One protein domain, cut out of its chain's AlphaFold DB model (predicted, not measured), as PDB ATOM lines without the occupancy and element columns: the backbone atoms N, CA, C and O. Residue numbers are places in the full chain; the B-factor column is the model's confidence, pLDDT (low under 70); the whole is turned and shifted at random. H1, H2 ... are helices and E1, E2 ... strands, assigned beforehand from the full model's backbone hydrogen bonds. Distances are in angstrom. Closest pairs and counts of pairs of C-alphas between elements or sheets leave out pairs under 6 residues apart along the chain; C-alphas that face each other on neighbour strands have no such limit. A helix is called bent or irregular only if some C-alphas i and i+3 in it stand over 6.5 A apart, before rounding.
ATOM      1  N   ILE A   2     105.335 105.731  94.635       86.19
ATOM      2  CA  ILE A   2     106.294 106.088  95.697       86.19
ATOM      3  C   ILE A   2     106.009 107.511  96.176       86.19
ATOM      4  O   ILE A   2     105.868 107.754  97.371       86.19
ATOM      5  N   ASP A   3     105.917 108.442  95.230       89.69
ATOM      6  CA  ASP A   3     105.580 109.840  95.465       89.69
ATOM      7  C   ASP A   3     104.967 110.448  94.193       89.69
ATOM      8  O   ASP A   3     105.065 109.869  93.105       89.69
ATOM      9  N   LEU A   4     104.347 111.612  94.358       90.94
ATOM     10  CA  LEU A   4     103.802 112.466  93.312       90.94
ATOM     11  C   LEU A   4     104.357 113.874  93.535       90.94
ATOM     12  O   LEU A   4     104.243 114.425  94.628       90.94
ATOM     13  N   VAL A   5     104.917 114.474  92.492       90.94
ATOM     14  CA  VAL A   5     105.300 115.889  92.467       90.94
ATOM     15  C   VAL A   5     104.554 116.544  91.314       90.94
ATOM     16  O   VAL A   5     104.522 115.997  90.216       90.94
ATOM     17  N   VAL A   6     103.946 117.704  91.543       90.81
ATOM     18  CA  VAL A   6     103.254 118.475  90.497       90.81
ATOM     19  C   VAL A   6     103.849 119.870  90.448       90.81
ATOM     20  O   VAL A   6     104.049 120.473  91.499       90.81
ATOM     21  N   SER A   7     104.105 120.412  89.259       89.12
ATOM     22  CA  SER A   7     104.548 121.801  89.113       89.12
ATOM     23  C   SER A   7     103.765 122.556  88.041       89.12
ATOM     24  O   SER A   7     103.321 121.970  87.049       89.12
ATOM     25  N   ARG A   8     103.539 123.855  88.279       87.75
ATOM     26  CA  ARG A   8     102.790 124.754  87.388       87.75
ATOM     27  C   ARG A   8     103.735 125.469  86.429       87.75
ATOM     28  O   ARG A   8     104.717 126.057  86.869       87.75
ATOM     29  N   PHE A   9     103.386 125.498  85.148       83.19
ATOM     30  CA  PHE A   9     104.068 126.293  84.133       83.19
ATOM     31  C   PHE A   9     103.060 126.889  83.142       83.19
ATOM     32  O   PHE A   9     102.250 126.178  82.544       83.19
ATOM     33  N   GLY A  10     103.153 128.196  82.921       76.44
ATOM     34  CA  GLY A  10     102.246 128.985  82.105       76.44
ATOM     35  C   GLY A  10     101.181 129.735  82.912       76.44
ATOM     36  O   GLY A  10     100.871 129.426  84.064       76.44
ATOM     37  N   LYS A  11     100.586 130.732  82.248       71.31
ATOM     38  CA  LYS A  11      99.477 131.536  82.775       71.31
ATOM     39  C   LYS A  11      98.222 130.702  83.012       71.31
ATOM     40  O   LYS A  11      97.952 129.757  82.263       71.31
ATOM     41  N   LEU A  12      97.421 131.114  83.991       68.75
ATOM     42  CA  LEU A  12      96.132 130.494  84.268       68.75
ATOM     43  C   LEU A  12      95.135 130.770  83.122       68.75
ATOM     44  O   LEU A  12      95.154 131.857  82.535       68.75
ATOM     45  N   PRO A  13      94.249 129.810  82.791       58.00
ATOM     46  CA  PRO A  13      93.189 130.018  81.809       58.00
ATOM     47  C   PRO A  13      92.156 131.022  82.354       58.00
ATOM     48  O   PRO A  13      91.228 130.656  83.069       58.00
ATOM     49  N   GLY A  14      92.353 132.303  82.036       51.75
ATOM     50  CA  GLY A  14      91.537 133.422  82.523       51.75
ATOM     51  C   GLY A  14      92.229 134.790  82.431       51.75
ATOM     52  O   GLY A  14      91.552 135.803  82.240       51.75
ATOM     53  N   ASP A  15      93.568 134.815  82.468       52.81
ATOM     54  CA  ASP A  15      94.410 136.030  82.458       52.81
ATOM     55  C   ASP A  15      94.542 136.718  81.076       52.81
ATOM     56  O   ASP A  15      95.400 137.578  80.871       52.81
ATOM     57  N   GLU A  16      93.726 136.337  80.088       51.06
ATOM     58  CA  GLU A  16      93.874 136.775  78.687       51.06
ATOM     59  C   GLU A  16      93.196 138.117  78.358       51.06
ATOM     60  O   GLU A  16      93.316 138.618  77.240       51.06
ATOM     61  N   LYS A  17      92.485 138.725  79.317       44.56
ATOM     62  CA  LYS A  17      91.544 139.840  79.071       44.56
ATOM     63  C   LYS A  17      92.160 141.109  78.459       44.56
ATOM     64  O   LYS A  17      91.421 141.878  77.846       44.56
ATOM     65  N   THR A  25      98.603 132.185  69.862       44.88
ATOM     66  CA  THR A  25      99.555 131.160  70.302       44.88
ATOM     67  C   THR A  25      98.788 130.211  71.211       44.88
ATOM     68  O   THR A  25      98.509 130.594  72.343       44.88
ATOM     69  N   LYS A  26      98.404 129.025  70.712       51.19
ATOM     70  CA  LYS A  26      97.658 128.006  71.477       51.19
ATOM     71  C   LYS A  26      98.285 127.830  72.874       51.19
ATOM     72  O   LYS A  26      99.454 127.456  72.963       51.19
ATOM     73  N   LEU A  27      97.530 128.109  73.941       55.03
ATOM     74  CA  LEU A  27      97.945 127.789  75.310       55.03
ATOM     75  C   LEU A  27      97.847 126.272  75.498       55.03
ATOM     76  O   LEU A  27      96.779 125.689  75.340       55.03
ATOM     77  N   GLY A  28      98.970 125.636  75.808       60.38
ATOM     78  CA  GLY A  28      99.063 124.190  75.957       60.38
ATOM     79  C   GLY A  28     100.513 123.722  75.951       60.38
ATOM     80  O   GLY A  28     101.417 124.460  75.551       60.38
ATOM     81  N   PHE A  29     100.746 122.487  76.389       65.56
ATOM     82  CA  PHE A  29     102.062 121.866  76.278       65.56
ATOM     83  C   PHE A  29     102.233 121.250  74.883       65.56
ATOM     84  O   PHE A  29     101.480 120.359  74.495       65.56
ATOM     85  N   SER A  30     103.222 121.723  74.123       66.44
ATOM     86  CA  SER A  30     103.586 121.157  72.817       66.44
ATOM     87  C   SER A  30     104.708 120.128  72.958       66.44
ATOM     88  O   SER A  30     105.578 120.287  73.814       66.44
ATOM     89  N   THR A  31     104.768 119.145  72.051       61.81
ATOM     90  CA  THR A  31     105.931 118.245  71.890       61.81
ATOM     91  C   THR A  31     107.252 119.005  71.751       61.81
ATOM     92  O   THR A  31     108.294 118.559  72.215       61.81
ATOM     93  N   ARG A  32     107.218 120.188  71.127       58.25
ATOM     94  CA  ARG A  32     108.392 121.046  70.888       58.25
ATOM     95  C   ARG A  32     108.722 121.978  72.063       58.25
ATOM     96  O   ARG A  32     109.576 122.849  71.922       58.25
ATOM     97  N   GLY A  33     108.039 121.816  73.197       66.75
ATOM     98  CA  GLY A  33     108.116 122.728  74.336       66.75
ATOM     99  C   GLY A  33     107.421 124.055  74.047       66.75
ATOM    100  O   GLY A  33     106.838 124.268  72.982       66.75
ATOM    101  N   THR A  34     107.474 124.974  75.006       67.00
ATOM    102  CA  THR A  34     106.939 126.332  74.814       67.00
ATOM    103  C   THR A  34     107.958 127.304  74.218       67.00
ATOM    104  O   THR A  34     107.580 128.398  73.794       67.00
ATOM    105  N   GLY A  35     109.250 126.950  74.224       66.38
ATOM    106  CA  GLY A  35     110.354 127.860  73.915       66.38
ATOM    107  C   GLY A  35     110.541 128.981  74.948       66.38
ATOM    108  O   GLY A  35     111.351 129.882  74.727       66.38
ATOM    109  N   ARG A  36     109.789 128.961  76.057       71.62
ATOM    110  CA  ARG A  36     109.822 129.981  77.111       71.62
ATOM    111  C   ARG A  36     110.638 129.471  78.292       71.62
ATOM    112  O   ARG A  36     110.480 128.335  78.728       71.62
ATOM    113  N   ILE A  37     111.500 130.337  78.814       74.19
ATOM    114  CA  ILE A  37     112.104 130.158  80.137       74.19
ATOM    115  C   ILE A  37     110.972 130.341  81.168       74.19
ATOM    116  O   ILE A  37     110.181 131.272  80.977       74.19
ATOM    117  N   PRO A  38     110.877 129.510  82.224       76.00
ATOM    118  CA  PRO A  38     109.909 129.707  83.304       76.00
ATOM    119  C   PRO A  38     109.916 131.141  83.863       76.00
ATOM    120  O   PRO A  38     110.975 131.738  84.083       76.00
ATOM    121  N   GLY A  39     108.726 131.708  84.056       66.56
ATOM    122  CA  GLY A  39     108.510 132.998  84.712       66.56
ATOM    123  C   GLY A  39     108.563 132.917  86.246       66.56
ATOM    124  O   GLY A  39     108.755 131.840  86.801       66.56
ATOM    125  N   PRO A  40     108.355 134.046  86.952       64.38
ATOM    126  CA  PRO A  40     108.218 134.051  88.413       64.38
ATOM    127  C   PRO A  40     106.875 133.448  88.868       64.38
ATOM    128  O   PRO A  40     106.756 132.978  89.993       64.38
ATOM    129  N   ASP A  41     105.880 133.433  87.974       68.94
ATOM    130  CA  ASP A  41     104.562 132.813  88.163       68.94
ATOM    131  C   ASP A  41     104.558 131.297  87.847       68.94
ATOM    132  O   ASP A  41     103.506 130.649  87.911       68.94
ATOM    133  N   ASP A  42     105.717 130.746  87.467       75.38
ATOM    134  CA  ASP A  42     105.945 129.348  87.100       75.38
ATOM    135  C   ASP A  42     106.840 128.658  88.143       75.38
ATOM    136  O   ASP A  42     107.532 129.301  88.928       75.38
ATOM    137  N   GLY A  43     106.866 127.326  88.144       73.31
ATOM    138  CA  GLY A  43     107.754 126.552  89.011       73.31
ATOM    139  C   GLY A  43     107.303 126.456  90.471       73.31
ATOM    140  O   GLY A  43     108.093 126.027  91.311       73.31
ATOM    141  N   CYS A  44     106.047 126.785  90.808       78.69
ATOM    142  CA  CYS A  44     105.491 126.361  92.098       78.69
ATOM    143  C   CYS A  44     105.409 124.823  92.141       78.69
ATOM    144  O   CYS A  44     105.174 124.188  91.110       78.69
ATOM    145  N   ILE A  45     105.642 124.213  93.307       85.25
ATOM    146  CA  ILE A  45     105.763 122.753  93.459       85.25
ATOM    147  C   ILE A  45     104.787 122.261  94.529       85.25
ATOM    148  O   ILE A  45     104.915 122.605  95.703       85.25
ATOM    149  N   TYR A  46     103.862 121.390  94.135       84.56
ATOM    150  CA  TYR A  46     103.034 120.598  95.039       84.56
ATOM    151  C   TYR A  46     103.727 119.262  95.301       84.56
ATOM    152  O   TYR A  46     104.047 118.522  94.368       84.56
ATOM    153  N   ARG A  47     103.948 118.942  96.577       83.25
ATOM    154  CA  ARG A  47     104.414 117.622  97.019       83.25
ATOM    155  C   ARG A  47     103.211 116.766  97.408       83.25
ATOM    156  O   ARG A  47     102.316 117.261  98.082       83.25
ATOM    157  N   GLY A  48     103.211 115.500  96.996       82.44
ATOM    158  CA  GLY A  48     102.169 114.529  97.314       82.44
ATOM    159  C   GLY A  48     102.421 113.804  98.635       82.44
ATOM    160  O   GLY A  48     101.862 114.164  99.664       82.44
ATOM    161  N   LEU A  49     103.243 112.753  98.602       81.75
ATOM    162  CA  LEU A  49     103.441 111.819  99.718       81.75
ATOM    163  C   LEU A  49     104.668 112.145 100.586       81.75
ATOM    164  O   LEU A  49     104.788 111.607 101.686       81.75
ATOM    165  N   GLY A  50     105.578 113.007 100.118       81.44
ATOM    166  CA  GLY A  50     106.716 113.506 100.904       81.44
ATOM    167  C   GLY A  50     107.784 112.453 101.229       81.44
ATOM    168  O   GLY A  50     108.547 112.613 102.181       81.44
ATOM    169  N   ASN A  51     107.844 111.370 100.452       85.56
ATOM    170  CA  ASN A  51     108.830 110.304 100.601       85.56
ATOM    171  C   ASN A  51     110.198 110.675  99.995       85.56
ATOM    172  O   ASN A  51     111.190 110.047 100.366       85.56
ATOM    173  N   LEU A  52     110.266 111.653  99.083       84.62
ATOM    174  CA  LEU A  52     111.514 112.129  98.462       84.62
ATOM    175  C   LEU A  52     112.263 113.173  99.307       84.62
ATOM    176  O   LEU A  52     111.638 114.010  99.965       84.62
ATOM    177  N   THR A  53     113.599 113.194  99.207       85.69
ATOM    178  CA  THR A  53     114.422 114.274  99.785       85.69
ATOM    179  C   THR A  53     114.231 115.606  99.048       85.69
ATOM    180  O   THR A  53     113.808 115.655  97.892       85.69
ATOM    181  N   ASN A  54     114.587 116.717  99.702       82.06
ATOM    182  CA  ASN A  54     114.457 118.057  99.113       82.06
ATOM    183  C   ASN A  54     115.335 118.247  97.868       82.06
ATOM    184  O   ASN A  54     114.913 118.913  96.926       82.06
ATOM    185  N   GLU A  55     116.511 117.620  97.845       84.12
ATOM    186  CA  GLU A  55     117.433 117.625  96.706       84.12
ATOM    187  C   GLU A  55     116.817 116.865  95.517       84.12
ATOM    188  O   GLU A  55     116.657 117.440  94.445       84.12
ATOM    189  N   SER A  56     116.288 115.655  95.729       86.94
ATOM    190  CA  SER A  56     115.587 114.909  94.673       86.94
ATOM    191  C   SER A  56     114.300 115.580  94.163       86.94
ATOM    192  O   SER A  56     113.977 115.455  92.982       86.94
ATOM    193  N   VAL A  57     113.564 116.319  95.006       87.94
ATOM    194  CA  VAL A  57     112.418 117.130  94.544       87.94
ATOM    195  C   VAL A  57     112.883 118.310  93.686       87.94
ATOM    196  O   VAL A  57     112.235 118.618  92.685       87.94
ATOM    197  N   ARG A  58     114.007 118.951  94.037       86.25
ATOM    198  CA  ARG A  58     114.615 120.013  93.226       86.25
ATOM    199  C   ARG A  58     115.043 119.481  91.859       86.25
ATOM    200  O   ARG A  58     114.682 120.089  90.858       86.25
ATOM    201  N   ASP A  59     115.761 118.363  91.807       87.25
ATOM    202  CA  ASP A  59     116.263 117.796  90.547       87.25
ATOM    203  C   ASP A  59     115.110 117.407  89.605       87.25
ATOM    204  O   ASP A  59     115.153 117.674  88.402       87.25
ATOM    205  N   LEU A  60     114.022 116.860  90.163       88.88
ATOM    206  CA  LEU A  60     112.802 116.539  89.421       88.88
ATOM    207  C   LEU A  60     112.064 117.796  88.920       88.88
ATOM    208  O   LEU A  60     111.543 117.794  87.805       88.88
ATOM    209  N   ALA A  61     112.044 118.885  89.693       88.25
ATOM    210  CA  ALA A  61     111.494 120.165  89.245       88.25
ATOM    211  C   ALA A  61     112.373 120.834  88.167       88.25
ATOM    212  O   ALA A  61     111.852 121.404  87.209       88.25
ATOM    213  N   GLU A  62     113.700 120.709  88.264       87.25
ATOM    214  CA  GLU A  62     114.648 121.175  87.244       87.25
ATOM    215  C   GLU A  62     114.493 120.376  85.933       87.25
ATOM    216  O   GLU A  62     114.562 120.940  84.838       87.25
ATOM    217  N   TRP A  63     114.203 119.072  86.029       88.31
ATOM    218  CA  TRP A  63     113.800 118.226  84.902       88.31
ATOM    219  C   TRP A  63     112.474 118.694  84.267       88.31
ATOM    220  O   TRP A  63     112.430 118.903  83.051       88.31
ATOM    221  N   MET A  64     111.426 118.956  85.063       88.81
ATOM    222  CA  MET A  64     110.150 119.493  84.553       88.81
ATOM    223  C   MET A  64     110.337 120.839  83.838       88.81
ATOM    224  O   MET A  64     109.780 121.050  82.762       88.81
ATOM    225  N   ALA A  65     111.140 121.740  84.412       86.25
ATOM    226  CA  ALA A  65     111.413 123.060  83.852       86.25
ATOM    227  C   ALA A  65     112.140 122.979  82.497       86.25
ATOM    228  O   ALA A  65     111.765 123.679  81.552       86.25
ATOM    229  N   ARG A  66     113.129 122.079  82.362       86.44
ATOM    230  CA  ARG A  66     113.789 121.796  81.074       86.44
ATOM    231  C   ARG A  66     112.797 121.288  80.029       86.44
ATOM    232  O   ARG A  66     112.841 121.749  78.887       86.44
ATOM    233  N   TRP A  67     111.888 120.389  80.411       85.56
ATOM    234  CA  TRP A  67     110.861 119.898  79.494       85.56
ATOM    235  C   TRP A  67     109.838 120.983  79.121       85.56
ATOM    236  O   TRP A  67     109.485 121.107  77.954       85.56
ATOM    237  N   TYR A  68     109.417 121.851  80.043       84.19
ATOM    238  CA  TYR A  68     108.536 122.977  79.704       84.19
ATOM    239  C   TYR A  68     109.149 123.914  78.647       84.19
ATOM    240  O   TYR A  68     108.459 124.381  77.730       84.19
ATOM    241  N   GLN A  69     110.456 124.163  78.753       83.12
ATOM    242  CA  GLN A  69     111.193 125.035  77.844       83.12
ATOM    243  C   GLN A  69     111.437 124.388  76.468       83.12
ATOM    244  O   GLN A  69     111.164 125.021  75.447       83.12
ATOM    245  N   HIS A  70     111.926 123.142  76.427       80.50
ATOM    246  CA  HIS A  70     112.444 122.486  75.210       80.50
ATOM    247  C   HIS A  70     111.593 121.306  74.697       80.50
ATOM    248  O   HIS A  70     111.841 120.781  73.609       80.50
ATOM    249  N   GLY A  71     110.602 120.872  75.471       81.62
ATOM    250  CA  GLY A  71     109.751 119.724  75.180       81.62
ATOM    251  C   GLY A  71     110.527 118.423  75.071       81.62
ATOM    252  O   GLY A  71     111.575 118.227  75.692       81.62
ATOM    253  N   ASP A  72     110.021 117.546  74.215       71.69
ATOM    254  CA  ASP A  72     110.544 116.205  73.978       71.69
ATOM    255  C   ASP A  72     111.974 116.265  73.378       71.69
ATOM    256  O   ASP A  72     112.792 115.382  73.623       71.69
ATOM    257  N   SER A  73     112.342 117.382  72.721       59.94
ATOM    258  CA  SER A  73     113.708 117.640  72.214       59.94
ATOM    259  C   SER A  73     114.771 117.893  73.299       59.94
ATOM    260  O   SER A  73     115.960 117.980  72.995       59.94
ATOM    261  N   SER A  74     114.378 117.988  74.576       58.06
ATOM    262  CA  SER A  74     115.330 118.056  75.697       58.06
ATOM    263  C   SER A  74     116.135 116.763  75.890       58.06
ATOM    264  O   SER A  74     117.267 116.821  76.371       58.06
ATOM    265  N   PHE A  75     115.587 115.604  75.506       59.38
ATOM    266  CA  PHE A  75     116.146 114.296  75.872       59.38
ATOM    267  C   PHE A  75     117.128 113.703  74.848       59.38
ATOM    268  O   PHE A  75     117.963 112.873  75.223       59.38
ATOM    269  N   ASP A  76     117.141 114.202  73.606       51.16
ATOM    270  CA  ASP A  76     118.137 113.836  72.581       51.16
ATOM    271  C   ASP A  76     119.588 114.115  73.026       51.16
ATOM    272  O   ASP A  76     120.532 113.491  72.541       51.16
ATOM    273  N   TYR A  77     119.788 115.017  73.993       42.59
ATOM    274  CA  TYR A  77     121.111 115.384  74.505       42.59
ATOM    275  C   TYR A  77     121.699 114.406  75.537       42.59
ATOM    276  O   TYR A  77     122.891 114.503  75.826       42.59
ATOM    277  N   GLN A  78     120.917 113.469  76.092       41.91
ATOM    278  CA  GLN A  78     121.397 112.523  77.120       41.91
ATOM    279  C   GLN A  78     121.491 111.065  76.649       41.91
ATOM    280  O   GLN A  78     122.257 110.286  77.218       41.91
ATOM    281  N   SER A 245      91.818 118.028  77.290       64.25
ATOM    282  CA  SER A 245      92.424 116.693  77.516       64.25
ATOM    283  C   SER A 245      93.945 116.752  77.768       64.25
ATOM    284  O   SER A 245      94.676 117.583  77.215       64.25
ATOM    285  N   GLY A 246      94.420 115.942  78.721       76.81
ATOM    286  CA  GLY A 246      95.823 115.889  79.145       76.81
ATOM    287  C   GLY A 246      96.552 114.680  78.565       76.81
ATOM    288  O   GLY A 246      95.951 113.639  78.318       76.81
ATOM    289  N   ARG A 247      97.869 114.792  78.363       85.75
ATOM    290  CA  ARG A 247      98.681 113.744  77.716       85.75
ATOM    291  C   ARG A 247      99.763 113.193  78.635       85.75
ATOM    292  O   ARG A 247     100.276 113.920  79.483       85.75
ATOM    293  N   PHE A 248     100.228 111.974  78.385       86.56
ATOM    294  CA  PHE A 248     101.515 111.537  78.930       86.56
ATOM    295  C   PHE A 248     102.688 112.115  78.121       86.56
ATOM    296  O   PHE A 248     102.617 112.303  76.908       86.56
ATOM    297  N   ILE A 249     103.765 112.437  78.833       85.38
ATOM    298  CA  ILE A 249     105.103 112.742  78.307       85.38
ATOM    299  C   ILE A 249     105.970 111.478  78.391       85.38
ATOM    300  O   ILE A 249     106.736 111.170  77.486       85.38
ATOM    301  N   ILE A 250     105.848 110.763  79.514       83.75
ATOM    302  CA  ILE A 250     106.534 109.508  79.825       83.75
ATOM    303  C   ILE A 250     105.458 108.578  80.384       83.75
ATOM    304  O   ILE A 250     104.751 108.956  81.321       83.75
ATOM    305  N   GLY A 251     105.308 107.397  79.794       84.62
ATOM    306  CA  GLY A 251     104.153 106.518  79.951       84.62
ATOM    307  C   GLY A 251     103.617 106.053  78.597       84.62
ATOM    308  O   GLY A 251     104.352 106.041  77.610       84.62
ATOM    309  N   TYR A 252     102.339 105.681  78.562       81.88
ATOM    310  CA  TYR A 252     101.617 105.335  77.336       81.88
ATOM    311  C   TYR A 252     101.224 106.594  76.547       81.88
ATOM    312  O   TYR A 252     100.552 107.472  77.088       81.88
ATOM    313  N   THR A 253     101.639 106.691  75.283       74.50
ATOM    314  CA  THR A 253     101.386 107.842  74.392       74.50
ATOM    315  C   THR A 253     100.330 107.588  73.316       74.50
ATOM    316  O   THR A 253     100.103 108.471  72.489       74.50
ATOM    317  N   GLY A 254      99.701 106.409  73.309       74.00
ATOM    318  CA  GLY A 254      98.542 106.129  72.461       74.00
ATOM    319  C   GLY A 254      97.306 106.937  72.877       74.00
ATOM    320  O   GLY A 254      97.333 107.703  73.846       74.00
ATOM    321  N   ALA A 255      96.210 106.774  72.140       70.19
ATOM    322  CA  ALA A 255      94.988 107.527  72.383       70.19
ATOM    323  C   ALA A 255      94.390 107.244  73.776       70.19
ATOM    324  O   ALA A 255      94.269 106.099  74.223       70.19
ATOM    325  N   LEU A 256      94.037 108.326  74.476       69.88
ATOM    326  CA  LEU A 256      93.429 108.294  75.809       69.88
ATOM    327  C   LEU A 256      91.917 108.545  75.735       69.88
ATOM    328  O   LEU A 256      91.168 107.870  76.432       69.88
ATOM    329  N   ASP A 257      91.502 109.438  74.832       59.03
ATOM    330  CA  ASP A 257      90.151 110.011  74.723       59.03
ATOM    331  C   ASP A 257      89.204 109.195  73.800       59.03
ATOM    332  O   ASP A 257      88.228 109.723  73.271       59.03
ATOM    333  N   GLU A 258      89.515 107.920  73.534       58.91
ATOM    334  CA  GLU A 258      88.697 107.033  72.687       58.91
ATOM    335  C   GLU A 258      87.555 106.391  73.490       58.91
ATOM    336  O   GLU A 258      87.699 105.285  74.024       58.91
ATOM    337  N   ASP A 259      86.426 107.106  73.546       47.75
ATOM    338  CA  ASP A 259      85.109 106.653  74.022       47.75
ATOM    339  C   ASP A 259      84.421 105.718  72.992       47.75
ATOM    340  O   ASP A 259      83.326 106.003  72.506       47.75
ATOM    341  N   GLU A 260      85.065 104.610  72.605       47.22
ATOM    342  CA  GLU A 260      84.529 103.670  71.604       47.22
ATOM    343  C   GLU A 260      84.146 102.317  72.241       47.22
ATOM    344  O   GLU A 260      84.966 101.411  72.384       47.22
ATOM    345  N   GLU A 261      82.872 102.179  72.641       51.34
ATOM    346  CA  GLU A 261      82.337 101.018  73.391       51.34
ATOM    347  C   GLU A 261      82.480  99.654  72.672       51.34
ATOM    348  O   GLU A 261      82.395  98.613  73.323       51.34
ATOM    349  N   ASP A 271     101.299  98.489  70.097       62.94
ATOM    350  CA  ASP A 271     102.618  98.731  69.524       62.94
ATOM    351  C   ASP A 271     103.593  99.156  70.641       62.94
ATOM    352  O   ASP A 271     103.404 100.175  71.307       62.94
ATOM    353  N   GLN A 272     104.684  98.410  70.869       62.84
ATOM    354  CA  GLN A 272     105.621  98.699  71.978       62.84
ATOM    355  C   GLN A 272     106.347 100.059  71.831       62.84
ATOM    356  O   GLN A 272     107.000 100.545  72.755       62.84
ATOM    357  N   LYS A 273     106.184 100.698  70.670       63.50
ATOM    358  CA  LYS A 273     106.549 102.080  70.358       63.50
ATOM    359  C   LYS A 273     105.769 103.121  71.180       63.50
ATOM    360  O   LYS A 273     106.310 104.197  71.419       63.50
ATOM    361  N   ASP A 274     104.560 102.799  71.638       74.06
ATOM    362  CA  ASP A 274     103.676 103.724  72.362       74.06
ATOM    363  C   ASP A 274     103.969 103.797  73.871       74.06
ATOM    364  O   ASP A 274     103.287 104.515  74.599       74.06
ATOM    365  N   PHE A 275     104.994 103.091  74.364       79.06
ATOM    366  CA  PHE A 275     105.435 103.145  75.760       79.06
ATOM    367  C   PHE A 275     106.794 103.841  75.911       79.06
ATOM    368  O   PHE A 275     107.857 103.236  75.754       79.06
ATOM    369  N   ILE A 276     106.774 105.105  76.333       81.94
ATOM    370  CA  ILE A 276     107.982 105.837  76.730       81.94
ATOM    371  C   ILE A 276     108.303 105.496  78.190       81.94
ATOM    372  O   ILE A 276     107.692 106.031  79.112       81.94
ATOM    373  N   SER A 277     109.275 104.609  78.418       80.50
ATOM    374  CA  SER A 277     109.741 104.237  79.764       80.50
ATOM    375  C   SER A 277     111.045 104.951  80.130       80.50
ATOM    376  O   SER A 277     112.075 104.737  79.492       80.50
ATOM    377  N   THR A 278     111.036 105.730  81.214       83.12
ATOM    378  CA  THR A 278     112.231 106.388  81.771       83.12
ATOM    379  C   THR A 278     112.445 105.955  83.220       83.12
ATOM    380  O   THR A 278     111.523 106.047  84.033       83.12
ATOM    381  N   THR A 279     113.656 105.505  83.568       85.06
ATOM    382  CA  THR A 279     114.063 105.305  84.969       85.06
ATOM    383  C   THR A 279     114.972 106.435  85.447       85.06
ATOM    384  O   THR A 279     115.734 107.016  84.676       85.06
ATOM    385  N   ILE A 280     114.835 106.780  86.725       86.19
ATOM    386  CA  ILE A 280     115.568 107.837  87.424       86.19
ATOM    387  C   ILE A 280     116.000 107.332  88.803       86.19
ATOM    388  O   ILE A 280     115.320 106.511  89.421       86.19
ATOM    389  N   TRP A 281     117.133 107.830  89.289       85.81
ATOM    390  CA  TRP A 281     117.704 107.477  90.590       85.81
ATOM    391  C   TRP A 281     117.348 108.552  91.605       85.81
ATOM    392  O   TRP A 281     117.581 109.731  91.346       85.81
ATOM    393  N   VAL A 282     116.731 108.164  92.723       85.44
ATOM    394  CA  VAL A 282     116.060 109.125  93.610       85.44
ATOM    395  C   VAL A 282     116.309 108.783  95.075       85.44
ATOM    396  O   VAL A 282     116.164 107.628  95.479       85.44
ATOM    397  N   ALA A 283     116.663 109.791  95.872       84.94
ATOM    398  CA  ALA A 283     116.884 109.656  97.305       84.94
ATOM    399  C   ALA A 283     115.570 109.801  98.086       84.94
ATOM    400  O   ALA A 283     114.737 110.667  97.784       84.94
ATOM    401  N   ARG A 284     115.399 108.996  99.140       82.44
ATOM    402  CA  ARG A 284     114.233 109.074 100.031       82.44
ATOM    403  C   ARG A 284     114.572 109.574 101.422       82.44
ATOM    404  O   ARG A 284     115.600 109.244 101.999       82.44
ATOM    405  N   THR A 285     113.612 110.276 102.010       73.75
ATOM    406  CA  THR A 285     113.688 110.820 103.372       73.75
ATOM    407  C   THR A 285     113.768 109.725 104.441       73.75
ATOM    408  O   THR A 285     114.365 109.936 105.491       73.75
ATOM    409  N   LYS A 286     113.188 108.543 104.184       65.75
ATOM    410  CA  LYS A 286     113.134 107.422 105.147       65.75
ATOM    411  C   LYS A 286     114.453 106.662 105.290       65.75
ATOM    412  O   LYS A 286     114.693 106.083 106.343       65.75
ATOM    413  N   ASP A 287     115.300 106.710 104.267       57.03
ATOM    414  CA  ASP A 287     116.590 106.012 104.257       57.03
ATOM    415  C   ASP A 287     117.689 106.855 104.946       57.03
ATOM    416  O   ASP A 287     118.792 106.381 105.217       57.03
ATOM    417  N   MET A 288     117.358 108.100 105.318       56.38
ATOM    418  CA  MET A 288     118.194 109.022 106.087       56.38
ATOM    419  C   MET A 288     118.077 108.753 107.601       56.38
ATOM    420  O   MET A 288     117.548 109.562 108.362       56.38
ATOM    421  N   SER A 289     118.542 107.579 108.042       45.84
ATOM    422  CA  SER A 289     118.453 107.126 109.441       45.84
ATOM    423  C   SER A 289     119.136 108.100 110.427       45.84
ATOM    424  O   SER A 289     120.353 108.294 110.304       45.84
ATOM    425  N   PRO A 290     118.439 108.649 111.442       49.38
ATOM    426  CA  PRO A 290     119.049 109.495 112.464       49.38
ATOM    427  C   PRO A 290     119.709 108.635 113.554       49.38
ATOM    428  O   PRO A 290     119.161 108.470 114.640       49.38
ATOM    429  N   ASN A 291     120.886 108.086 113.253       43.12
ATOM    430  CA  ASN A 291     121.757 107.450 114.244       43.12
ATOM    431  C   ASN A 291     123.012 108.294 114.468       43.12
ATOM    432  O   ASN A 291     123.560 108.866 113.526       43.12
ATOM    433  N   GLU A 292     123.459 108.317 115.716       50.00
ATOM    434  CA  GLU A 292     124.672 108.985 116.172       50.00
ATOM    435  C   GLU A 292     125.910 108.285 115.592       50.00
ATOM    436  O   GLU A 292     126.268 107.203 116.036       50.00
ATOM    437  N   ASP A 293     126.516 108.880 114.562       49.88
ATOM    438  CA  ASP A 293     127.959 108.835 114.287       49.88
ATOM    439  C   ASP A 293     128.286 109.770 113.111       49.88
ATOM    440  O   ASP A 293     127.562 109.820 112.115       49.88
ATOM    441  N   GLY A 294     129.383 110.525 113.213       52.34
ATOM    442  CA  GLY A 294     129.729 111.637 112.309       52.34
ATOM    443  C   GLY A 294     130.211 111.258 110.899       52.34
ATOM    444  O   GLY A 294     130.916 112.048 110.274       52.34
ATOM    445  N   ALA A 295     129.884 110.065 110.400       48.75
ATOM    446  CA  ALA A 295     130.325 109.576 109.095       48.75
ATOM    447  C   ALA A 295     129.381 110.012 107.957       48.75
ATOM    448  O   ALA A 295     128.158 109.894 108.059       48.75
ATOM    449  N   ASP A 296     129.957 110.458 106.838       52.91
ATOM    450  CA  ASP A 296     129.239 110.933 105.648       52.91
ATOM    451  C   ASP A 296     128.473 109.806 104.918       52.91
ATOM    452  O   ASP A 296     128.909 109.264 103.899       52.91
ATOM    453  N   LYS A 297     127.281 109.467 105.419       56.00
ATOM    454  CA  LYS A 297     126.322 108.618 104.700       56.00
ATOM    455  C   LYS A 297     125.802 109.362 103.469       56.00
ATOM    456  O   LYS A 297     124.972 110.265 103.575       56.00
ATOM    457  N   GLN A 298     126.287 108.953 102.298       58.06
ATOM    458  CA  GLN A 298     125.693 109.319 101.013       58.06
ATOM    459  C   GLN A 298     124.218 108.874 100.981       58.06
ATOM    460  O   GLN A 298     123.906 107.803 101.511       58.06
ATOM    461  N   PRO A 299     123.306 109.655 100.376       66.44
ATOM    462  CA  PRO A 299     121.903 109.273 100.297       66.44
ATOM    463  C   PRO A 299     121.743 107.989  99.475       66.44
ATOM    464  O   PRO A 299     122.283 107.871  98.375       66.44
ATOM    465  N   ILE A 300     120.977 107.029  99.996       76.94
ATOM    466  CA  ILE A 300     120.661 105.798  99.266       76.94
ATOM    467  C   ILE A 300     119.719 106.155  98.107       76.94
ATOM    468  O   ILE A 300     118.642 106.713  98.317       76.94
ATOM    469  N   LEU A 301     120.147 105.847  96.881       81.88
ATOM    470  CA  LEU A 301     119.387 106.081  95.654       81.88
ATOM    471  C   LEU A 301     118.635 104.802  95.253       81.88
ATOM    472  O   LEU A 301     119.269 103.787  94.966       81.88
ATOM    473  N   GLU A 302     117.300 104.848  95.177       83.56
ATOM    474  CA  GLU A 302     116.494 103.756  94.599       83.56
ATOM    475  C   GLU A 302     116.175 104.054  93.124       83.56
ATOM    476  O   GLU A 302     115.784 105.174  92.776       83.56
ATOM    477  N   GLU A 303     116.301 103.044  92.255       86.94
ATOM    478  CA  GLU A 303     115.834 103.144  90.871       86.94
ATOM    479  C   GLU A 303     114.297 103.178  90.825       86.94
ATOM    480  O   GLU A 303     113.597 102.219  91.176       86.94
ATOM    481  N   CYS A 304     113.768 104.296  90.342       86.75
ATOM    482  CA  CYS A 304     112.346 104.546  90.188       86.75
ATOM    483  C   CYS A 304     112.003 104.688  88.699       86.75
ATOM    484  O   CYS A 304     112.705 105.381  87.966       86.75
ATOM    485  N   ARG A 305     110.891 104.102  88.239       88.12
ATOM    486  CA  ARG A 305     110.317 104.439  86.929       88.12
ATOM    487  C   ARG A 305     109.467 105.700  87.069       88.12
ATOM    488  O   ARG A 305     108.604 105.772  87.948       88.12
ATOM    489  N   LEU A 306     109.737 106.685  86.222       89.69
ATOM    490  CA  LEU A 306     108.985 107.930  86.123       89.69
ATOM    491  C   LEU A 306     107.802 107.733  85.168       89.69
ATOM    492  O   LEU A 306     107.960 107.169  84.090       89.69
ATOM    493  N   VAL A 307     106.635 108.238  85.558       90.19
ATOM    494  CA  VAL A 307     105.505 108.519  84.665       90.19
ATOM    495  C   VAL A 307     105.238 110.013  84.752       90.19
ATOM    496  O   VAL A 307     105.156 110.560  85.853       90.19
ATOM    497  N   ALA A 308     105.108 110.680  83.613       90.00
ATOM    498  CA  ALA A 308     104.918 112.121  83.551       90.00
ATOM    499  C   ALA A 308     103.680 112.460  82.717       90.00
ATOM    500  O   ALA A 308     103.574 112.032  81.572       90.00
ATOM    501  N   TYR A 309     102.761 113.235  83.291       89.94
ATOM    502  CA  TYR A 309     101.487 113.638  82.692       89.94
ATOM    503  C   TYR A 309     101.388 115.166  82.626       89.94
ATOM    504  O   TYR A 309     101.783 115.865  83.556       89.94
ATOM    505  N   ALA A 310     100.878 115.690  81.517       88.25
ATOM    506  CA  ALA A 310     100.869 117.102  81.172       88.25
ATOM    507  C   ALA A 310      99.439 117.556  80.856       88.25
ATOM    508  O   ALA A 310      98.899 117.253  79.792       88.25
ATOM    509  N   ALA A 311      98.847 118.328  81.768       86.38
ATOM    510  CA  ALA A 311      97.517 118.913  81.620       86.38
ATOM    511  C   ALA A 311      97.596 120.408  81.950       86.38
ATOM    512  O   ALA A 311      97.573 120.808  83.114       86.38
ATOM    513  N   TYR A 312      97.745 121.244  80.915       83.00
ATOM    514  CA  TYR A 312      98.086 122.667  81.053       83.00
ATOM    515  C   TYR A 312      97.164 123.393  82.057       83.00
ATOM    516  O   TYR A 312      95.938 123.307  81.896       83.00
ATOM    517  N   PRO A 313      97.702 124.103  83.074       85.19
ATOM    518  CA  PRO A 313      99.102 124.529  83.238       85.19
ATOM    519  C   PRO A 313      99.995 123.610  84.109       85.19
ATOM    520  O   PRO A 313     101.038 124.062  84.572       85.19
ATOM    521  N   PHE A 314      99.639 122.347  84.378       88.56
ATOM    522  CA  PHE A 314     100.384 121.482  85.315       88.56
ATOM    523  C   PHE A 314     101.108 120.299  84.661       88.56
ATOM    524  O   PHE A 314     100.548 119.599  83.814       88.56
ATOM    525  N   ILE A 315     102.326 120.030  85.137       89.62
ATOM    526  CA  ILE A 315     103.076 118.795  84.882       89.62
ATOM    527  C   ILE A 315     103.088 117.967  86.169       89.62
ATOM    528  O   ILE A 315     103.540 118.440  87.210       89.62
ATOM    529  N   PHE A 316     102.610 116.729  86.089       90.62
ATOM    530  CA  PHE A 316     102.555 115.750  87.172       90.62
ATOM    531  C   PHE A 316     103.637 114.691  86.931       90.62
ATOM    532  O   PHE A 316     103.583 113.981  85.931       90.62
ATOM    533  N   ALA A 317     104.598 114.552  87.842       91.62
ATOM    534  CA  ALA A 317     105.579 113.472  87.861       91.62
ATOM    535  C   ALA A 317     105.237 112.476  88.973       91.62
ATOM    536  O   ALA A 317     105.256 112.809  90.158       91.62
ATOM    537  N   MET A 318     104.946 111.239  88.588       91.88
ATOM    538  CA  MET A 318     104.643 110.135  89.491       91.88
ATOM    539  C   MET A 318     105.785 109.134  89.462       91.88
ATOM    540  O   MET A 318     106.200 108.677  88.397       91.88
ATOM    541  N   LEU A 319     106.277 108.769  90.641       90.25
ATOM    542  CA  LEU A 319     107.356 107.802  90.772       90.25
ATOM    543  C   LEU A 319     106.800 106.437  91.153       90.25
ATOM    544  O   LEU A 319     105.957 106.307  92.042       90.25
ATOM    545  N   PHE A 320     107.312 105.394  90.519       88.81
ATOM    546  CA  PHE A 320     106.969 104.005  90.795       88.81
ATOM    547  C   PHE A 320     108.243 103.186  90.988       88.81
ATOM    548  O   PHE A 320     109.294 103.521  90.452       88.81
ATOM    549  N   ARG A 321     108.164 102.099  91.759       85.94
ATOM    550  CA  ARG A 321     109.292 101.172  91.905       85.94
ATOM    551  C   ARG A 321     109.555 100.493  90.559       85.94
ATOM    552  O   ARG A 321     108.595 100.161  89.863       85.94
ATOM    553  N   SER A 322     110.825 100.256  90.218       78.94
ATOM    554  CA  SER A 322     111.230  99.627  88.945       78.94
ATOM    555  C   SER A 322     110.487  98.302  88.653       78.94
ATOM    556  O   SER A 322     110.161  98.000  87.508       78.94
ATOM    557  N   THR A 323     110.092  97.570  89.706       76.25
ATOM    558  CA  THR A 323     109.338  96.301  89.669       76.25
ATOM    559  C   THR A 323     107.830  96.414  89.367       76.25
ATOM    560  O   THR A 323     107.114  95.435  89.564       76.25
ATOM    561  N   ASN A 324     107.289  97.581  88.991       81.81
ATOM    562  CA  ASN A 324     105.835  97.755  88.839       81.81
ATOM    563  C   ASN A 324     105.308  97.336  87.451       81.81
ATOM    564  O   ASN A 324     105.419  98.096  86.488       81.81
ATOM    565  N   GLU A 325     104.669  96.166  87.370       79.19
ATOM    566  CA  GLU A 325     104.084  95.606  86.136       79.19
ATOM    567  C   GLU A 325     102.912  96.434  85.575       79.19
ATOM    568  O   GLU A 325     102.718  96.485  84.363       79.19
ATOM    569  N   SER A 326     102.155  97.152  86.419       79.44
ATOM    570  CA  SER A 326     101.002  97.959  85.970       79.44
ATOM    571  C   SER A 326     101.362  99.032  84.935       79.44
ATOM    572  O   SER A 326     100.493  99.486  84.202       79.44
ATOM    573  N   LEU A 327     102.639  99.422  84.848       81.19
ATOM    574  CA  LEU A 327     103.132 100.414  83.888       81.19
ATOM    575  C   LEU A 327     103.286  99.885  82.456       81.19
ATOM    576  O   LEU A 327     103.631 100.670  81.575       81.19
ATOM    577  N   THR A 328     103.033  98.595  82.230       82.31
ATOM    578  CA  THR A 328     103.017  97.956  80.904       82.31
ATOM    579  C   THR A 328     101.604  97.909  80.296       82.31
ATOM    580  O   THR A 328     101.463  97.531  79.142       82.31
ATOM    581  N   LYS A 329     100.548  98.269  81.045       85.06
ATOM    582  CA  LYS A 329      99.142  98.088  80.628       85.06
ATOM    583  C   LYS A 329      98.505  99.431  80.233       85.06
ATOM    584  O   LYS A 329      98.476 100.320  81.087       85.06
ATOM    585  N   PRO A 330      97.963  99.617  79.011       83.06
ATOM    586  CA  PRO A 330      97.350 100.885  78.583       83.06
ATOM    587  C   PRO A 330      96.184 101.325  79.474       83.06
ATOM    588  O   PRO A 330      96.043 102.505  79.791       83.06
ATOM    589  N   SER A 331      95.388 100.362  79.946       84.38
ATOM    590  CA  SER A 331      94.241 100.575  80.840       84.38
ATOM    591  C   SER A 331      94.605 101.293  82.145       84.38
ATOM    592  O   SER A 331      93.817 102.094  82.644       84.38
ATOM    593  N   PHE A 332      95.823 101.092  82.665       87.62
ATOM    594  CA  PHE A 332      96.321 101.844  83.818       87.62
ATOM    595  C   PHE A 332      96.484 103.338  83.499       87.62
ATOM    596  O   PHE A 332      96.193 104.174  84.350       87.62
ATOM    597  N   TYR A 333      96.912 103.687  82.283       86.50
ATOM    598  CA  TYR A 333      97.111 105.076  81.859       86.50
ATOM    599  C   TYR A 333      95.796 105.784  81.507       86.50
ATOM    600  O   TYR A 333      95.673 106.962  81.839       86.50
ATOM    601  N   LYS A 334      94.803 105.082  80.928       85.88
ATOM    602  CA  LYS A 334      93.438 105.625  80.743       85.88
ATOM    603  C   LYS A 334      92.808 105.997  82.100       85.88
ATOM    604  O   LYS A 334      92.525 107.170  82.332       85.88
ATOM    605  N   LEU A 335      92.779 105.066  83.061       87.31
ATOM    606  CA  LEU A 335      92.299 105.340  84.428       87.31
ATOM    607  C   LEU A 335      93.079 106.482  85.105       87.31
ATOM    608  O   LEU A 335      92.509 107.315  85.805       87.31
ATOM    609  N   LEU A 336      94.396 106.558  84.904       88.00
ATOM    610  CA  LEU A 336      95.218 107.625  85.477       88.00
ATOM    611  C   LEU A 336      94.851 109.002  84.879       88.00
ATOM    612  O   LEU A 336      94.717 109.966  85.638       88.00
ATOM    613  N   HIS A 337      94.614 109.099  83.564       86.75
ATOM    614  CA  HIS A 337      94.098 110.318  82.923       86.75
ATOM    615  C   HIS A 337      92.784 110.771  83.579       86.75
ATOM    616  O   HIS A 337      92.697 111.919  84.031       86.75
ATOM    617  N   GLU A 338      91.799 109.870  83.690       86.25
ATOM    618  CA  GLU A 338      90.489 110.141  84.305       86.25
ATOM    619  C   GLU A 338      90.620 110.719  85.720       86.25
ATOM    620  O   GLU A 338      89.917 111.660  86.080       86.25
ATOM    621  N   GLN A 339      91.539 110.182  86.533       87.50
ATOM    622  CA  GLN A 339      91.729 110.626  87.916       87.50
ATOM    623  C   GLN A 339      92.531 111.935  88.037       87.50
ATOM    624  O   GLN A 339      92.361 112.660  89.020       87.50
ATOM    625  N   LEU A 340      93.392 112.279  87.069       85.62
ATOM    626  CA  LEU A 340      94.163 113.530  87.102       85.62
ATOM    627  C   LEU A 340      93.438 114.729  86.479       85.62
ATOM    628  O   LEU A 340      93.667 115.857  86.925       85.62
ATOM    629  N   ALA A 341      92.560 114.531  85.490       80.50
ATOM    630  CA  ALA A 341      91.843 115.640  84.851       80.50
ATOM    631  C   ALA A 341      91.013 116.498  85.847       80.50
ATOM    632  O   ALA A 341      91.151 117.728  85.811       80.50
ATOM    633  N   PRO A 342      90.257 115.926  86.814       84.50
ATOM    634  CA  PRO A 342      89.534 116.695  87.832       84.50
ATOM    635  C   PRO A 342      90.430 117.525  88.760       84.50
ATOM    636  O   PRO A 342      90.010 118.586  89.225       84.50
ATOM    637  N   LEU A 343      91.673 117.094  89.022       82.31
ATOM    638  CA  LEU A 343      92.581 117.774  89.960       82.31
ATOM    639  C   LEU A 343      93.069 119.139  89.453       82.31
ATOM    640  O   LEU A 343      93.481 119.982  90.252       82.31
ATOM    641  N   LYS A 344      92.978 119.404  88.145       82.69
ATOM    642  CA  LYS A 344      93.357 120.689  87.542       82.69
ATOM    643  C   LYS A 344      92.604 121.876  88.157       82.69
ATOM    644  O   LYS A 344      93.224 122.897  88.445       82.69
ATOM    645  N   ALA A 345      91.297 121.758  88.395       81.50
ATOM    646  CA  ALA A 345      90.479 122.850  88.931       81.50
ATOM    647  C   ALA A 345      90.853 123.271  90.378       81.50
ATOM    648  O   ALA A 345      91.126 124.458  90.591       81.50
ATOM    649  N   PRO A 346      90.937 122.363  91.377       82.88
ATOM    650  CA  PRO A 346      91.383 122.734  92.719       82.88
ATOM    651  C   PRO A 346      92.854 123.175  92.756       82.88
ATOM    652  O   PRO A 346      93.182 124.073  93.531       82.88
ATOM    653  N   LEU A 347      93.732 122.630  91.902       81.56
ATOM    654  CA  LEU A 347      95.122 123.093  91.805       81.56
ATOM    655  C   LEU A 347      95.228 124.536  91.280       81.56
ATOM    656  O   LEU A 347      96.020 125.305  91.821       81.56
ATOM    657  N   ILE A 348      94.398 124.953  90.309       82.25
ATOM    658  CA  ILE A 348      94.312 126.366  89.878       82.25
ATOM    659  C   ILE A 348      93.979 127.258  91.082       82.25
ATOM    660  O   ILE A 348      94.765 128.145  91.417       82.25
ATOM    661  N   SER A 349      92.884 126.959  91.793       80.38
ATOM    662  CA  SER A 349      92.435 127.759  92.945       80.38
ATOM    663  C   SER A 349      93.369 127.674  94.163       80.38
ATOM    664  O   SER A 349      93.294 128.517  95.058       80.38
ATOM    665  N   SER A 350      94.244 126.670  94.237       75.69
ATOM    666  CA  SER A 350      95.347 126.624  95.204       75.69
ATOM    667  C   SER A 350      96.467 127.587  94.797       75.69
ATOM    668  O   SER A 350      96.895 128.422  95.596       75.69
ATOM    669  N   SER A 351      96.878 127.551  93.523       69.19
ATOM    670  CA  SER A 351      97.991 128.354  93.003       69.19
ATOM    671  C   SER A 351      97.779 129.871  93.115       69.19
ATOM    672  O   SER A 351      98.735 130.601  93.355       69.19
ATOM    673  N   GLU A 352      96.533 130.347  93.035       65.19
ATOM    674  CA  GLU A 352      96.159 131.762  93.228       65.19
ATOM    675  C   GLU A 352      96.371 132.280  94.665       65.19
ATOM    676  O   GLU A 352      96.397 133.492  94.895       65.19
ATOM    677  N   LYS A 353      96.484 131.378  95.649       58.97
ATOM    678  CA  LYS A 353      96.515 131.709  97.086       58.97
ATOM    679  C   LYS A 353      97.910 131.619  97.700       58.97
ATOM    680  O   LYS A 353      98.154 132.243  98.727       58.97
ATOM    681  N   GLN A 354      98.813 130.848  97.095       55.72
ATOM    682  CA  GLN A 354     100.097 130.479  97.707       55.72
ATOM    683  C   GLN A 354     101.169 131.576  97.656       55.72
ATOM    684  O   GLN A 354     102.105 131.541  98.453       55.72
TER     685      GLN A 354
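Overview. This is residues 2 to 17, 25 to 78, 245 to 261 and 271 to 354 of the 554 residues of an uncharacterized protein of Orbilia oligospora (UniProt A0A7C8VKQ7). A strongly twisted antiparallel sheet of six strands is the middle layer between two helices, with H1 packed on one face and the long H3 on the opposite face. From the E4 and E5 hairpin a long loop reaches away, and its residues 290 to 296 stick out. The printed part has 171 residues, in the order E1 E2 H1 E3 E4 E5 E6 H2 H3, and its class is mixed, helices and strands. It is compact, with a radius of gyration of the C-alphas of 17.2 A and spans of 58 by 41 by 33 A.

Arrangement. E1, residues 3 to 8, has E2, residues 45 to 47, on one side, with N 6 and O 46 at 2.9 A. E6, residues 314 to 321, lies on the other side of E1, with N 317 and O 5 at 2.8 A. H1, residues 54 to 74, is on the sheet; the closest C-alphas of E1 and H1, Ser 7 and Ala 61, are 7.1 A apart. H1 is irregular, with C-alphas 69 and 72 at 9.7 A. E3, residues 247 to 252, and E4, residues 278 to 283, lie on one side of E5, residues 301 to 311, and E6 on the other. N 249 and O 308 are at 2.8 A, N 280 and O 304 at 2.8 A, and N 307 and O 318 at 2.9 A. E4, E5 and E6 form a meander, each strand the antiparallel neighbour of the one before; E4 and E5, and E5 and E6, are hairpins. H2, residues 325 to 328, only grazes the sheet. H3, residues 330 to 351, is on the face opposite to H1, at a height over the sheet of 8.6 A. The closest C-alphas of E3 and H3, Tyr 252 and Pro 330, are 6.3 A apart. Of the O i to N i+4 pairs, 14 of 17 in H1 and 13 of 18 in H3 are within hydrogen-bond range; H2 is too short for one.

Along the chain. E1 begins at C-alpha 3 (105.580, 109.840, 95.465) and is 17.2 A long. H1 is 23.4 A long, E4 16.5 A and E6 23.1 A. E5 is 29.0 A long, from C-alpha 301 (119.387, 106.081, 95.654), and bends by 55 degrees at residue 304. H3 is 31.0 A long and ends at C-alpha 351 (97.991, 128.354, 93.003).

Size, cuts and confidence. The two C-alphas farthest apart, Glu 261 and Gly 294, are 62.2 A apart. Three cuts leave out residues 18 to 24, 79 to 244 and 262 to 270, with C-alpha gaps of 14.7 A, 29.3 A and 20.8 A. The link E4 to E5 is long. Mean pLDDT of the printed part is 75.4; residues under 70 include 25 to 35 and 286 to 299.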